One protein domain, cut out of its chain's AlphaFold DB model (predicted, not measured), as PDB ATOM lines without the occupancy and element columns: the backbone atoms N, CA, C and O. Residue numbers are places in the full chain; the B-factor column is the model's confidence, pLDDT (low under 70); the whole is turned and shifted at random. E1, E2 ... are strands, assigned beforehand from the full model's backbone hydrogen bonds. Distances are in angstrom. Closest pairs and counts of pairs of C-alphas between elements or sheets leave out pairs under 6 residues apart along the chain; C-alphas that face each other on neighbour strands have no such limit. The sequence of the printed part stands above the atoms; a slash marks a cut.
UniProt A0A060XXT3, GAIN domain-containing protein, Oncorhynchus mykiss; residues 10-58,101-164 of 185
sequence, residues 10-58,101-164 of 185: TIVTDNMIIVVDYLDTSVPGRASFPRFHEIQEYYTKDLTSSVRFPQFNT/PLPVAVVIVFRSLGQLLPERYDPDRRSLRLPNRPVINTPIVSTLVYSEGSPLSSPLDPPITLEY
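This is residues 10 to 58 and 101 to 164 of the 185 residues of the protein "GAIN domain-containing protein" of Oncorhynchus mykiss (UniProt A0A060XXT3). This domain has little regular structure: a four-stranded sheet has the short strand pair E3 and E6 over one face, and residues 123 to 129 of a long loop stick out. Of 113 printed residues, 30 are in six named strands, E1 to E6; the class is all strand, with no named helix. The sheet, E1, E2, E4, E5, is antiparallel. The whole is only just compact, close to loose, with radius of gyration of the C-alphas 15.9 A, spanning 46 by 38 by 21 A.

E1, residues 10 to 12, begins at C-alpha (1.705, 91.420, 52.484). E2 is residues 16 to 22, 19.9 A long; E3, 50 to 52; E4, 104 to 110, 19.7 A; E5, 140 to 146, 20.1 A. E6, residues 161 to 163, ends at C-alpha (16.547, 79.932, 53.188).

N 11 and O 18 of hairpin E1 and E2 are within hydrogen-bond range, 2.8 A, as are N 19 and O 107 of antiparallel E2 and E4, at 171 degrees, N 106 and O 144 of hairpin E4 and E5, and N 50 and O 163 of antiparallel E3 and E6. The closest C-alphas of E3 and E5, Ser 50 and Val 141, are 7.5 A apart.

Residues 59 to 100 are cut out; C-alphas 58 and 101 are 10.8 A apart. E2 to E3, E4 to E5 and E5 to E6 are long links. Residues 57 to 58 have pLDDT under 70.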
ATOM      1  N   THR A  10       0.601  91.601  51.549       97.88
ATOM      2  CA  THR A  10       1.705  91.420  52.484       97.88
ATOM      3  C   THR A  10       1.449  92.302  53.700       97.88
ATOM      4  O   THR A  10       1.086  93.464  53.552       97.88
ATOM      5  N   ILE A  11       1.607  91.750  54.900       97.94
ATOM      6  CA  ILE A  11       1.579  92.504  56.157       97.94
ATOM      7  C   ILE A  11       2.984  92.465  56.735       97.94
ATOM      8  O   ILE A  11       3.530  91.382  56.947       97.94
ATOM      9  N   VAL A  12       3.543  93.638  57.018       98.06
ATOM     10  CA  VAL A  12       4.860  93.797  57.638       98.06
ATOM     11  C   VAL A  12       4.691  94.416  59.019       98.06
ATOM     12  O   VAL A  12       3.946  95.377  59.202       98.06
ATOM     13  N   THR A  13       5.377  93.841  59.999       96.94
ATOM     14  CA  THR A  13       5.462  94.331  61.379       96.94
ATOM     15  C   THR A  13       6.900  94.186  61.874       96.94
ATOM     16  O   THR A  13       7.707  93.502  61.245       96.94
ATOM     17  N   ASP A  14       7.203  94.729  63.053       94.56
ATOM     18  CA  ASP A  14       8.538  94.627  63.663       94.56
ATOM     19  C   ASP A  14       9.003  93.180  63.915       94.56
ATOM     20  O   ASP A  14      10.203  92.903  63.976       94.56
ATOM     21  N   ASN A  15       8.053  92.251  64.082       95.81
ATOM     22  CA  ASN A  15       8.325  90.873  64.491       95.81
ATOM     23  C   ASN A  15       7.833  89.815  63.500       95.81
ATOM     24  O   ASN A  15       8.049  88.624  63.736       95.81
ATOM     25  N   MET A  16       7.162  90.207  62.415       97.12
ATOM     26  CA  MET A  16       6.564  89.254  61.487       97.12
ATOM     27  C   MET A  16       6.305  89.843  60.098       97.12
ATOM     28  O   MET A  16       5.850  90.983  59.989       97.12
ATOM     29  N   ILE A  17       6.496  89.020  59.062       98.50
ATOM     30  CA  ILE A  17       5.975  89.246  57.705       98.50
ATOM     31  C   ILE A  17       4.962  88.144  57.381       98.50
ATOM     32  O   ILE A  17       5.297  86.967  57.488       98.50
ATOM     33  N   ILE A  18       3.748  88.509  56.966       98.31
ATOM     34  CA  ILE A  18       2.744  87.585  56.413       98.31
ATOM     35  C   ILE A  18       2.582  87.890  54.933       98.31
ATOM     36  O   ILE A  18       2.350  89.040  54.574       98.31
ATOM     37  N   VAL A  19       2.625  86.867  54.090       98.19
ATOM     38  CA  VAL A  19       2.332  86.956  52.662       98.19
ATOM     39  C   VAL A  19       1.217  85.988  52.316       98.19
ATOM     40  O   VAL A  19       1.291  84.806  52.650       98.19
ATOM     41  N   VAL A  20       0.202  86.486  51.620       97.25
ATOM     42  CA  VAL A  20      -0.840  85.673  50.990       97.25
ATOM     43  C   VAL A  20      -0.851  86.044  49.516       97.25
ATOM     44  O   VAL A  20      -1.165  87.183  49.173       97.25
ATOM     45  N   ASP A  21      -0.521  85.099  48.635       94.88
ATOM     46  CA  ASP A  21      -0.413  85.375  47.199       94.88
ATOM     47  C   ASP A  21      -0.685  84.153  46.318       94.88
ATOM     48  O   ASP A  21      -0.719  83.016  46.785       94.88
ATOM     49  N   TYR A  22      -0.880  84.388  45.025       92.38
ATOM     50  CA  TYR A  22      -0.891  83.341  44.017       92.38
ATOM     51  C   TYR A  22       0.513  82.774  43.818       92.38
ATOM     52  O   TYR A  22       1.490  83.498  43.636       92.38
ATOM     53  N   LEU A  23       0.586  81.452  43.813       91.62
ATOM     54  CA  LEU A  23       1.800  80.691  43.611       91.62
ATOM     55  C   LEU A  23       1.903  80.296  42.141       91.62
ATOM     56  O   LEU A  23       1.226  79.378  41.679       91.62
ATOM     57  N   ASP A  24       2.757  81.007  41.413       87.94
ATOM     58  CA  ASP A  24       3.049  80.742  40.010       87.94
ATOM     59  C   ASP A  24       4.468  80.188  39.870       87.94
ATOM     60  O   ASP A  24       5.456  80.921  39.854       87.94
ATOM     61  N   THR A  25       4.567  78.863  39.779       84.94
ATOM     62  CA  THR A  25       5.847  78.157  39.652       84.94
ATOM     63  C   THR A  25       6.366  78.115  38.215       84.94
ATOM     64  O   THR A  25       7.460  77.599  37.980       84.94
ATOM     65  N   SER A  26       5.592  78.622  37.246       81.62
ATOM     66  CA  SER A  26       6.005  78.686  35.840       81.62
ATOM     67  C   SER A  26       6.957  79.855  35.571       81.62
ATOM     68  O   SER A  26       7.790  79.782  34.668       81.62
ATOM     69  N   VAL A  27       6.884  80.908  36.392       82.38
ATOM     70  CA  VAL A  27       7.714  82.108  36.271       82.38
ATOM     71  C   VAL A  27       8.884  82.045  37.265       82.38
ATOM     72  O   VAL A  27       8.662  81.988  38.481       82.38
ATOM     73  N   PRO A  28      10.144  82.115  36.795       76.31
ATOM     74  CA  PRO A  28      11.302  82.212  37.676       76.31
ATOM     75  C   PRO A  28      11.172  83.393  38.646       76.31
ATOM     76  O   PRO A  28      10.828  84.503  38.251       76.31
ATOM     77  N   GLY A  29      11.435  83.156  39.932       79.06
ATOM     78  CA  GLY A  29      11.354  84.189  40.975       79.06
ATOM     79  C   GLY A  29       9.958  84.424  41.568       79.06
ATOM     80  O   GLY A  29       9.870  85.027  42.632       79.06
ATOM     81  N   ARG A  30       8.880  83.890  40.969       87.12
ATOM     82  CA  ARG A  30       7.518  83.929  41.553       87.12
ATOM     83  C   ARG A  30       7.166  82.726  42.425       87.12
ATOM     84  O   ARG A  30       6.110  82.693  43.047       87.12
ATOM     85  N   ALA A  31       8.079  81.766  42.517       92.88
ATOM     86  CA  ALA A  31       7.966  80.619  43.408       92.88
ATOM     87  C   ALA A  31       8.588  80.868  44.796       92.88
ATOM     88  O   ALA A  31       8.699  79.925  45.576       92.88
ATOM     89  N   SER A  32       9.055  82.086  45.100       95.56
ATOM     90  CA  SER A  32       9.766  82.400  46.346       95.56
ATOM     91  C   SER A  32       9.086  83.521  47.121       95.56
ATOM     92  O   SER A  32       8.712  84.535  46.541       95.56
ATOM     93  N   PHE A  33       8.946  83.334  48.432       97.50
ATOM     94  CA  PHE A  33       8.228  84.243  49.321       97.50
ATOM     95  C   PHE A  33       8.963  84.405  50.663       97.50
ATOM     96  O   PHE A  33       9.489  83.412  51.164       97.50
ATOM     97  N   PRO A  34       8.953  85.595  51.290       97.50
ATOM     98  CA  PRO A  34       8.432  86.855  50.761       97.50
ATOM     99  C   PRO A  34       9.208  87.357  49.537       97.50
ATOM    100  O   PRO A  34      10.407  87.123  49.396       97.50
ATOM    101  N   ARG A  35       8.525  88.071  48.638       95.50
ATOM    102  CA  ARG A  35       9.172  88.747  47.507       95.50
ATOM    103  C   ARG A  35       9.704  90.088  47.983       95.50
ATOM    104  O   ARG A  35       9.067  91.114  47.798       95.50
ATOM    105  N   PHE A  36      10.870  90.063  48.624       95.50
ATOM    106  CA  PHE A  36      11.451  91.235  49.290       95.50
ATOM    107  C   PHE A  36      11.555  92.480  48.396       95.50
ATOM    108  O   PHE A  36      11.366  93.588  48.875       95.50
ATOM    109  N   HIS A  37      11.783  92.307  47.092       93.94
ATOM    110  CA  HIS A  37      11.844  93.412  46.127       93.94
ATOM    111  C   HIS A  37      10.492  94.106  45.868       93.94
ATOM    112  O   HIS A  37      10.475  95.188  45.289       93.94
ATOM    113  N   GLU A  38       9.370  93.492  46.257       94.62
ATOM    114  CA  GLU A  38       8.017  94.052  46.137       94.62
ATOM    115  C   GLU A  38       7.549  94.737  47.436       94.62
ATOM    116  O   GLU A  38       6.534  95.432  47.426       94.62
ATOM    117  N   ILE A  39       8.274  94.557  48.548       96.31
ATOM    118  CA  ILE A  39       7.940  95.132  49.859       96.31
ATOM    119  C   ILE A  39       8.531  96.540  49.949       96.31
ATOM    120  O   ILE A  39       9.732  96.727  49.764       96.31
ATOM    121  N   GLN A  40       7.686  97.532  50.237       95.94
ATOM    122  CA  GLN A  40       8.103  98.935  50.370       95.94
ATOM    123  C   GLN A  40       8.279  99.342  51.836       95.94
ATOM    124  O   GLN A  40       9.014 100.280  52.144       95.94
ATOM    125  N   GLU A  41       7.593  98.646  52.737       96.38
ATOM    126  CA  GLU A  41       7.666  98.840  54.173       96.38
ATOM    127  C   GLU A  41       9.051  98.474  54.711       96.38
ATOM    128  O   GLU A  41       9.725  97.565  54.225       96.38
ATOM    129  N   TYR A  42       9.467  99.162  55.773       95.75
ATOM    130  CA  TYR A  42      10.684  98.801  56.484       95.75
ATOM    131  C   TYR A  42      10.508  97.469  57.226       95.75
ATOM    132  O   TYR A  42       9.505  97.251  57.906       95.75
ATOM    133  N   TYR A  43      11.521  96.611  57.152       96.81
ATOM    134  CA  TYR A  43      11.633  95.391  57.946       96.81
ATOM    135  C   TYR A  43      13.086  95.168  58.370       96.81
ATOM    136  O   TYR A  43      14.036  95.576  57.699       96.81
ATOM    137  N   THR A  44      13.278  94.497  59.503       96.12
ATOM    138  CA  THR A  44      14.617  94.162  60.000       96.12
ATOM    139  C   THR A  44      15.240  93.016  59.208       96.12
ATOM    140  O   THR A  44      14.519  92.131  58.749       96.12
ATOM    141  N   LYS A  45      16.578  92.962  59.140       95.06
ATOM    142  CA  LYS A  45      17.325  91.862  58.501       95.06
ATOM    143  C   LYS A  45      16.902  90.485  59.022       95.06
ATOM    144  O   LYS A  45      16.803  89.547  58.251       95.06
ATOM    145  N   ASP A  46      16.559  90.369  60.298       95.75
ATOM    146  CA  ASP A  46      16.110  89.100  60.872       95.75
ATOM    147  C   ASP A  46      14.863  88.538  60.167       95.75
ATOM    148  O   ASP A  46      14.642  87.342  60.199       95.75
ATOM    149  N   LEU A  47      14.058  89.348  59.475       97.38
ATOM    150  CA  LEU A  47      12.875  88.889  58.740       97.38
ATOM    151  C   LEU A  47      13.177  88.451  57.294       97.38
ATOM    152  O   LEU A  47      12.249  88.125  56.557       97.38
ATOM    153  N   THR A  48      14.449  88.379  56.876       97.12
ATOM    154  CA  THR A  48      14.837  88.018  55.496       97.12
ATOM    155  C   THR A  48      14.940  86.515  55.231       97.12
ATOM    156  O   THR A  48      15.673  86.083  54.345       97.12
ATOM    157  N   SER A  49      14.210  85.693  55.988       97.75
ATOM    158  CA  SER A  49      14.086  84.259  55.687       97.75
ATOM    159  C   SER A  49      12.998  84.026  54.641       97.75
ATOM    160  O   SER A  49      11.982  84.718  54.639       97.75
ATOM    161  N   SER A  50      13.193  83.054  53.753       97.62
ATOM    162  CA  SER A  50      12.282  82.794  52.640       97.62
ATOM    163  C   SER A  50      12.012  81.308  52.424       97.62
ATOM    164  O   SER A  50      12.764  80.432  52.855       97.62
ATOM    165  N   VAL A  51      10.913  81.031  51.732       97.62
ATOM    166  CA  VAL A  51      10.563  79.712  51.215       97.62
ATOM    167  C   VAL A  51      10.491  79.771  49.696       97.62
ATOM    168  O   VAL A  51       9.907  80.688  49.121       97.62
ATOM    169  N   ARG A  52      11.072  78.771  49.041       96.06
ATOM    170  CA  ARG A  52      10.959  78.516  47.608       96.06
ATOM    171  C   ARG A  52      10.189  77.222  47.393       96.06
ATOM    172  O   ARG A  52      10.575  76.163  47.887       96.06
ATOM    173  N   PHE A  53       9.118  77.322  46.622       94.31
ATOM    174  CA  PHE A  53       8.282  76.193  46.255       94.31
ATOM    175  C   PHE A  53       8.808  75.488  44.996       94.31
ATOM    176  O   PHE A  53       9.321  76.153  44.089       94.31
ATOM    177  N   PRO A  54       8.675  74.152  44.928       92.12
ATOM    178  CA  PRO A  54       8.940  73.383  43.718       92.12
ATOM    179  C   PRO A  54       7.846  73.634  42.672       92.12
ATOM    180  O   PRO A  54       6.794  74.189  42.981       92.12
ATOM    181  N   GLN A  55       8.060  73.178  41.438       87.81
ATOM    182  CA  GLN A  55       6.972  73.099  40.462       87.81
ATOM    183  C   GLN A  55       5.975  72.012  40.872       87.81
ATOM    184  O   GLN A  55       6.374  70.902  41.219       87.81
ATOM    185  N   PHE A  56       4.679  72.322  40.816       80.06
ATOM    186  CA  PHE A  56       3.632  71.348  41.118       80.06
ATOM    187  C   PHE A  56       3.129  70.686  39.839       80.06
ATOM    188  O   PHE A  56       2.670  71.356  38.916       80.06
ATOM    189  N   ASN A  57       3.140  69.355  39.816       68.44
ATOM    190  CA  ASN A  57       2.534  68.574  38.745       68.44
ATOM    191  C   ASN A  57       1.017  68.498  38.955       68.44
ATOM    192  O   ASN A  57       0.492  67.498  39.444       68.44
ATOM    193  N   THR A  58       0.286  69.551  38.602       60.62
ATOM    194  CA  THR A  58      -1.177  69.477  38.536       60.62
ATOM    195  C   THR A  58      -1.557  68.764  37.244       60.62
ATOM    196  O   THR A  58      -1.612  69.390  36.188       60.62
ATOM    197  N   PRO A 101      -7.175  77.642  38.147       78.50
ATOM    198  CA  PRO A 101      -6.796  78.694  39.077       78.50
ATOM    199  C   PRO A 101      -5.433  78.378  39.703       78.50
ATOM    200  O   PRO A 101      -5.211  77.268  40.184       78.50
ATOM    201  N   LEU A 102      -4.539  79.372  39.720       86.81
ATOM    202  CA  LEU A 102      -3.249  79.260  40.398       86.81
ATOM    203  C   LEU A 102      -3.457  78.927  41.889       86.81
ATOM    204  O   LEU A 102      -4.350  79.524  42.513       86.81
ATOM    205  N   PRO A 103      -2.634  78.035  42.477       90.38
ATOM    206  CA  PRO A 103      -2.631  77.808  43.916       90.38
ATOM    207  C   PRO A 103      -2.369  79.105  44.688       90.38
ATOM    208  O   PRO A 103      -1.806  80.063  44.162       90.38
ATOM    209  N   VAL A 104      -2.774  79.141  45.951       92.81
ATOM    210  CA  VAL A 104      -2.513  80.249  46.872       92.81
ATOM    211  C   VAL A 104      -1.493  79.794  47.905       92.81
ATOM    212  O   VAL A 104      -1.730  78.800  48.589       92.81
ATOM    213  N   ALA A 105      -0.386  80.520  48.033       95.00
ATOM    214  CA  ALA A 105       0.579  80.349  49.110       95.00
ATOM    215  C   ALA A 105       0.273  81.321  50.255       95.00
ATOM    216  O   ALA A 105      -0.003  82.499  50.029       95.00
ATOM    217  N   VAL A 106       0.362  80.820  51.484       97.50
ATOM    218  CA  VAL A 106       0.437  81.615  52.709       97.50
ATOM    219  C   VAL A 106       1.804  81.366  53.315       97.50
ATOM    220  O   VAL A 106       2.143  80.215  53.578       97.50
ATOM    221  N   VAL A 107       2.578  82.422  53.538       98.38
ATOM    222  CA  VAL A 107       3.911  82.350  54.143       98.38
ATOM    223  C   VAL A 107       3.979  83.341  55.284       98.38
ATOM    224  O   VAL A 107       3.636  84.506  55.114       98.38
ATOM    225  N   ILE A 108       4.425  82.884  56.446       98.50
ATOM    226  CA  ILE A 108       4.606  83.724  57.623       98.50
ATOM    227  C   ILE A 108       6.030  83.555  58.131       98.50
ATOM    228  O   ILE A 108       6.450  82.439  58.423       98.50
ATOM    229  N   VAL A 109       6.757  84.660  58.255       98.50
ATOM    230  CA  VAL A 109       8.096  84.712  58.846       98.50
ATOM    231  C   VAL A 109       7.973  85.373  60.207       98.50
ATOM    232  O   VAL A 109       7.664  86.558  60.273       98.50
ATOM    233  N   PHE A 110       8.206  84.632  61.287       97.88
ATOM    234  CA  PHE A 110       8.175  85.136  62.658       97.88
ATOM    235  C   PHE A 110       9.591  85.325  63.196       97.88
ATOM    236  O   PHE A 110      10.324  84.351  63.355       97.88
ATOM    237  N   ARG A 111       9.952  86.550  63.575       95.62
ATOM    238  CA  ARG A 111      11.249  86.859  64.191       95.62
ATOM    239  C   ARG A 111      11.392  86.261  65.592       95.62
ATOM    240  O   ARG A 111      12.410  85.654  65.896       95.62
ATOM    241  N   SER A 112      10.380  86.436  66.445       89.94
ATOM    242  CA  SER A 112      10.476  86.162  67.889       89.94
ATOM    243  C   SER A 112       9.770  84.887  68.356       89.94
ATOM    244  O   SER A 112       9.956  84.481  69.501       89.94
ATOM    245  N   LEU A 113       9.001  84.210  67.493       94.06
ATOM    246  CA  LEU A 113       8.219  83.028  67.887       94.06
ATOM    247  C   LEU A 113       9.093  81.916  68.485       94.06
ATOM    248  O   LEU A 113       8.674  81.270  69.438       94.06
ATOM    249  N   GLY A 114      10.321  81.738  67.990       92.00
ATOM    250  CA  GLY A 114      11.258  80.734  68.504       92.00
ATOM    251  C   GLY A 114      11.562  80.861  70.002       92.00
ATOM    252  O   GLY A 114      11.790  79.848  70.651       92.00
ATOM    253  N   GLN A 115      11.496  82.071  70.569       90.31
ATOM    254  CA  GLN A 115      11.727  82.320  72.001       90.31
ATOM    255  C   GLN A 115      10.536  81.910  72.879       90.31
ATOM    256  O   GLN A 115      10.669  81.785  74.092       90.31
ATOM    257  N   LEU A 116       9.361  81.733  72.269       91.12
ATOM    258  CA  LEU A 116       8.116  81.367  72.944       91.12
ATOM    259  C   LEU A 116       7.804  79.872  72.806       91.12
ATOM    260  O   LEU A 116       6.899  79.368  73.474       91.12
ATOM    261  N   LEU A 117       8.521  79.162  71.929       90.25
ATOM    262  CA  LEU A 117       8.333  77.733  71.731       90.25
ATOM    263  C   LEU A 117       8.977  76.944  72.881       90.25
ATOM    264  O   LEU A 117      10.111  77.232  73.265       90.25
ATOM    265  N   PRO A 118       8.297  75.918  73.420       88.88
ATOM    266  CA  PRO A 118       8.896  75.017  74.394       88.88
ATOM    267  C   PRO A 118      10.161  74.341  73.849       88.88
ATOM    268  O   PRO A 118      10.147  73.787  72.750       88.88
ATOM    269  N   GLU A 119      11.218  74.269  74.658       84.75
ATOM    270  CA  GLU A 119      12.463  73.544  74.347       84.75
ATOM    271  C   GLU A 119      12.305  72.014  74.506       84.75
ATOM    272  O   GLU A 119      13.095  71.331  75.157       84.75
ATOM    273  N   ARG A 120      11.228  71.456  73.943       84.50
ATOM    274  CA  ARG A 120      10.925  70.020  73.956       84.50
ATOM    275  C   ARG A 120      11.226  69.434  72.591       84.50
ATOM    276  O   ARG A 120      10.383  69.425  71.700       84.50
ATOM    277  N   TYR A 121      12.451  68.963  72.441       84.81
ATOM    278  CA  TYR A 121      12.909  68.351  71.205       84.81
ATOM    279  C   TYR A 121      12.596  66.854  71.152       84.81
ATOM    280  O   TYR A 121      12.482  66.209  72.195       84.81
ATOM    281  N   ASP A 122      12.500  66.305  69.936       83.38
ATOM    282  CA  ASP A 122      12.318  64.868  69.715       83.38
ATOM    283  C   ASP A 122      13.465  64.083  70.387       83.38
ATOM    284  O   ASP A 122      14.637  64.304  70.054       83.38
ATOM    285  N   PRO A 123      13.170  63.205  71.366       74.88
ATOM    286  CA  PRO A 123      14.195  62.415  72.031       74.88
ATOM    287  C   PRO A 123      14.759  61.304  71.134       74.88
ATOM    288  O   PRO A 123      15.794  60.726  71.490       74.88
ATOM    289  N   ASP A 124      14.112  60.976  70.007       80.62
ATOM    290  CA  ASP A 124      14.573  59.919  69.113       80.62
ATOM    291  C   ASP A 124      15.861  60.314  68.378       80.62
ATOM    292  O   ASP A 124      15.892  60.966  67.337       80.62
ATOM    293  N   ARG A 125      16.985  59.829  68.907       70.69
ATOM    294  CA  ARG A 125      18.311  60.051  68.320       70.69
ATOM    295  C   ARG A 125      18.528  59.324  66.992       70.69
ATOM    296  O   ARG A 125      19.574  59.538  66.377       70.69
ATOM    297  N   ARG A 126      17.612  58.441  66.572       80.38
ATOM    298  CA  ARG A 126      17.692  57.753  65.274       80.38
ATOM    299  C   ARG A 126      17.259  58.662  64.132       80.38
ATOM    300  O   ARG A 126      17.815  58.544  63.046       80.38
ATOM    301  N   SER A 127      16.300  59.551  64.383       72.56
ATOM    302  CA  SER A 127      15.792  60.505  63.398       72.56
ATOM    303  C   SER A 127      16.662  61.762  63.345       72.56
ATOM    304  O   SER A 127      16.936  62.271  62.256       72.56
ATOM    305  N   LEU A 128      17.146  62.243  64.502       77.94
ATOM    306  CA  LEU A 128      17.887  63.499  64.582       77.94
ATOM    307  C   LEU A 128      18.844  63.571  65.781       77.94
ATOM    308  O   LEU A 128      18.441  63.550  66.943       77.94
ATOM    309  N   ARG A 129      20.148  63.738  65.523       83.31
ATOM    310  CA  ARG A 129      21.141  63.942  66.590       83.31
ATOM    311  C   ARG A 129      21.335  65.430  66.875       83.31
ATOM    312  O   ARG A 129      22.176  66.081  66.258       83.31
ATOM    313  N   LEU A 130      20.584  65.945  67.843       83.12
ATOM    314  CA  LEU A 130      20.710  67.332  68.288       83.12
ATOM    315  C   LEU A 130      22.019  67.590  69.058       83.12
ATOM    316  O   LEU A 130      22.558  66.676  69.697       83.12
ATOM    317  N   PRO A 131      22.556  68.825  69.006       83.25
ATOM    318  CA  PRO A 131      23.679  69.235  69.845       83.25
ATOM    319  C   PRO A 131      23.286  69.238  71.331       83.25
ATOM    320  O   PRO A 131      22.112  69.212  71.674       83.25
ATOM    321  N   ASN A 132      24.273  69.306  72.230       83.44
ATOM    322  CA  ASN A 132      24.031  69.250  73.681       83.44
ATOM    323  C   ASN A 132      23.198  70.426  74.221       83.44
ATOM    324  O   ASN A 132      22.561  70.295  75.260       83.44
ATOM    325  N   ARG A 133      23.264  71.582  73.553       86.75
ATOM    326  CA  ARG A 133      22.544  72.813  73.906       86.75
ATOM    327  C   ARG A 133      21.929  73.396  72.632       86.75
ATOM    328  O   ARG A 133      22.496  74.331  72.065       86.75
ATOM    329  N   PRO A 134      20.873  72.763  72.096       88.88
ATOM    330  CA  PRO A 134      20.198  73.277  70.916       88.88
ATOM    331  C   PRO A 134      19.556  74.624  71.252       88.88
ATOM    332  O   PRO A 134      19.107  74.846  72.371       88.88
ATOM    333  N   VAL A 135      19.535  75.523  70.276       90.06
ATOM    334  CA  VAL A 135      18.800  76.785  70.352       90.06
ATOM    335  C   VAL A 135      18.085  76.998  69.029       90.06
ATOM    336  O   VAL A 135      18.574  76.573  67.977       90.06
ATOM    337  N   ILE A 136      16.952  77.688  69.063       92.50
ATOM    338  CA  ILE A 136      16.315  78.180  67.844       92.50
ATOM    339  C   ILE A 136      17.005  79.496  67.478       92.50
ATOM    340  O   ILE A 136      16.802  80.515  68.130       92.50
ATOM    341  N   ASN A 137      17.864  79.452  66.460       93.56
ATOM    342  CA  ASN A 137      18.695  80.582  66.031       93.56
ATOM    343  C   ASN A 137      18.251  81.178  64.683       93.56
ATOM    344  O   ASN A 137      19.039  81.760  63.938       93.56
ATOM    345  N   THR A 138      16.989  80.975  64.335       95.31
ATOM    346  CA  THR A 138      16.387  81.467  63.101       95.31
ATOM    347  C   THR A 138      15.005  82.026  63.411       95.31
ATOM    348  O   THR A 138      14.374  81.606  64.388       95.31
ATOM    349  N   PRO A 139      14.476  82.903  62.550       96.69
ATOM    350  CA  PRO A 139      13.042  83.105  62.446       96.69
ATOM    351  C   PRO A 139      12.328  81.775  62.205       96.69
ATOM    352  O   PRO A 139      12.880  80.854  61.597       96.69
ATOM    353  N   ILE A 140      11.076  81.690  62.639       97.19
ATOM    354  CA  ILE A 140      10.203  80.567  62.309       97.19
ATOM    355  C   ILE A 140       9.472  80.896  61.014       97.19
ATOM    356  O   ILE A 140       8.769  81.903  60.942       97.19
ATOM    357  N   VAL A 141       9.615  80.043  60.001       98.19
ATOM    358  CA  VAL A 141       8.852  80.148  58.753       98.19
ATOM    359  C   VAL A 141       7.715  79.133  58.786       98.19
ATOM    360  O   VAL A 141       7.947  77.932  58.904       98.19
ATOM    361  N   SER A 142       6.480  79.615  58.678       97.44
ATOM    362  CA  SER A 142       5.288  78.791  58.485       97.44
ATOM    363  C   SER A 142       4.780  78.970  57.062       97.44
ATOM    364  O   SER A 142       4.757  80.087  56.547       97.44
ATOM    365  N   THR A 143       4.392  77.877  56.411       96.75
ATOM    366  CA  THR A 143       3.926  77.913  55.028       96.75
ATOM    367  C   THR A 143       2.762  76.959  54.797       96.75
ATOM    368  O   THR A 143       2.755  75.837  55.299       96.75
ATOM    369  N   LEU A 144       1.797  77.388  53.987       94.38
ATOM    370  CA  LEU A 144       0.644  76.604  53.554       94.38
ATOM    371  C   LEU A 144       0.386  76.872  52.071       94.38
ATOM    372  O   LEU A 144       0.449  78.017  51.631       94.38
ATOM    373  N   VAL A 145       0.050  75.833  51.307       92.81
ATOM    374  CA  VAL A 145      -0.398  75.980  49.917       92.81
ATOM    375  C   VAL A 145      -1.801  75.416  49.776       92.81
ATOM    376  O   VAL A 145      -2.065  74.277  50.155       92.81
ATOM    377  N   TYR A 146      -2.694  76.217  49.209       90.06
ATOM    378  CA  TYR A 146      -4.062  75.839  48.903       90.06
ATOM    379  C   TYR A 146      -4.267  75.775  47.388       90.06
ATOM    380  O   TYR A 146      -4.010  76.747  46.681       90.06
ATOM    381  N   SER A 147      -4.770  74.646  46.892       87.31
ATOM    382  CA  SER A 147      -5.175  74.456  45.496       87.31
ATOM    383  C   SER A 147      -6.671  74.154  45.452       87.31
ATOM    384  O   SER A 147      -7.155  73.342  46.237       87.31
ATOM    385  N   GLU A 148      -7.412  74.805  44.550       80.81
ATOM    386  CA  GLU A 148      -8.840  74.508  44.342       80.81
ATOM    387  C   GLU A 148      -9.062  73.220  43.531       80.81
ATOM    388  O   GLU A 148     -10.161  72.671  43.564       80.81
ATOM    389  N   GLY A 149      -8.047  72.775  42.780       76.12
ATOM    390  CA  GLY A 149      -8.115  71.598  41.914       76.12
ATOM    391  C   GLY A 149      -7.687  70.313  42.621       76.12
ATOM    392  O   GLY A 149      -7.990  70.091  43.791       76.12
ATOM    393  N   SER A 150      -6.956  69.463  41.896       72.69
ATOM    394  CA  SER A 150      -6.361  68.259  42.481       72.69
ATOM    395  C   SER A 150      -5.490  68.624  43.691       72.69
ATOM    396  O   SER A 150      -4.739  69.610  43.615       72.69
ATOM    397  N   PRO A 151      -5.541  67.834  44.781       76.94
ATOM    398  CA  PRO A 151      -4.597  67.990  45.875       76.94
ATOM    399  C   PRO A 151      -3.167  67.879  45.342       76.94
ATOM    400  O   PRO A 151      -2.896  67.151  44.380       76.94
ATOM    401  N   LEU A 152      -2.264  68.629  45.972       80.56
ATOM    402  CA  LEU A 152      -0.837  68.532  45.692       80.56
ATOM    403  C   LEU A 152      -0.339  67.134  46.074       80.56
ATOM    404  O   LEU A 152      -0.830  66.534  47.032       80.56
ATOM    405  N   SER A 153       0.636  66.618  45.328       80.81
ATOM    406  CA  SER A 153       1.275  65.347  45.660       80.81
ATOM    407  C   SER A 153       1.911  65.415  47.050       80.81
ATOM    408  O   SER A 153       2.593  66.385  47.375       80.81
ATOM    409  N   SER A 154       1.698  64.374  47.857       83.19
ATOM    410  CA  SER A 154       2.332  64.214  49.164       83.19
ATOM    411  C   SER A 154       3.063  62.867  49.215       83.19
ATOM    412  O   SER A 154       2.413  61.843  48.999       83.19
ATOM    413  N   PRO A 155       4.372  62.833  49.523       85.62
ATOM    414  CA  PRO A 155       5.241  63.989  49.759       85.62
ATOM    415  C   PRO A 155       5.493  64.807  48.478       85.62
ATOM    416  O   PRO A 155       5.266  64.333  47.365       85.62
ATOM    417  N   LEU A 156       5.942  66.054  48.644       87.75
ATOM    418  CA  LEU A 156       6.402  66.880  47.527       87.75
ATOM    419  C   LEU A 156       7.736  66.339  47.002       87.75
ATOM    420  O   LEU A 156       8.661  66.136  47.788       87.75
ATOM    421  N   ASP A 157       7.833  66.159  45.687       87.50
ATOM    422  CA  ASP A 157       9.071  65.798  44.998       87.50
ATOM    423  C   ASP A 157       9.213  66.655  43.723       87.50
ATOM    424  O   ASP A 157       8.431  66.466  42.781       87.50
ATOM    425  N   PRO A 158      10.135  67.643  43.685       90.38
ATOM    426  CA  PRO A 158      11.117  67.981  44.725       90.38
ATOM    427  C   PRO A 158      10.495  68.663  45.967       90.38
ATOM    428  O   PRO A 158       9.379  69.179  45.885       90.38
ATOM    429  N   PRO A 159      11.189  68.701  47.125       93.19
ATOM    430  CA  PRO A 159      10.684  69.354  48.335       93.19
ATOM    431  C   PRO A 159      10.719  70.888  48.234       93.19
ATOM    432  O   PRO A 159      11.355  71.470  47.353       93.19
ATOM    433  N   ILE A 160      10.079  71.564  49.191       94.00
ATOM    434  CA  ILE A 160      10.297  73.003  49.396       94.00
ATOM    435  C   ILE A 160      11.737  73.275  49.842       94.00
ATOM    436  O   ILE A 160      12.356  72.467  50.532       94.00
ATOM    437  N   THR A 161      12.258  74.442  49.480       96.06
ATOM    438  CA  THR A 161      13.566  74.925  49.941       96.06
ATOM    439  C   THR A 161      13.362  76.107  50.876       96.06
ATOM    440  O   THR A 161      12.663  77.052  50.524       96.06
ATOM    441  N   LEU A 162      13.966  76.060  52.060       97.31
ATOM    442  CA  LEU A 162      13.934  77.149  53.035       97.31
ATOM    443  C   LEU A 162      15.312  77.801  53.109       97.31
ATOM    444  O   LEU A 162      16.319  77.110  53.261       97.31
ATOM    445  N   GLU A 163      15.344  79.125  53.020       96.94
ATOM    446  CA  GLU A 163      16.547  79.932  53.188       96.94
ATOM    447  C   GLU A 163      16.384  80.781  54.446       96.94
ATOM    448  O   GLU A 163      15.456  81.583  54.548       96.94
ATOM    449  N   TYR A 164      17.265  80.582  55.425       96.38
ATOM    450  CA  TYR A 164      17.157  81.219  56.734       96.38
ATOM    451  C   TYR A 164      18.220  82.291  56.933       96.38
ATOM    452  O   TYR A 164      19.398  82.087  56.645       96.38
TER     453      TYR A 164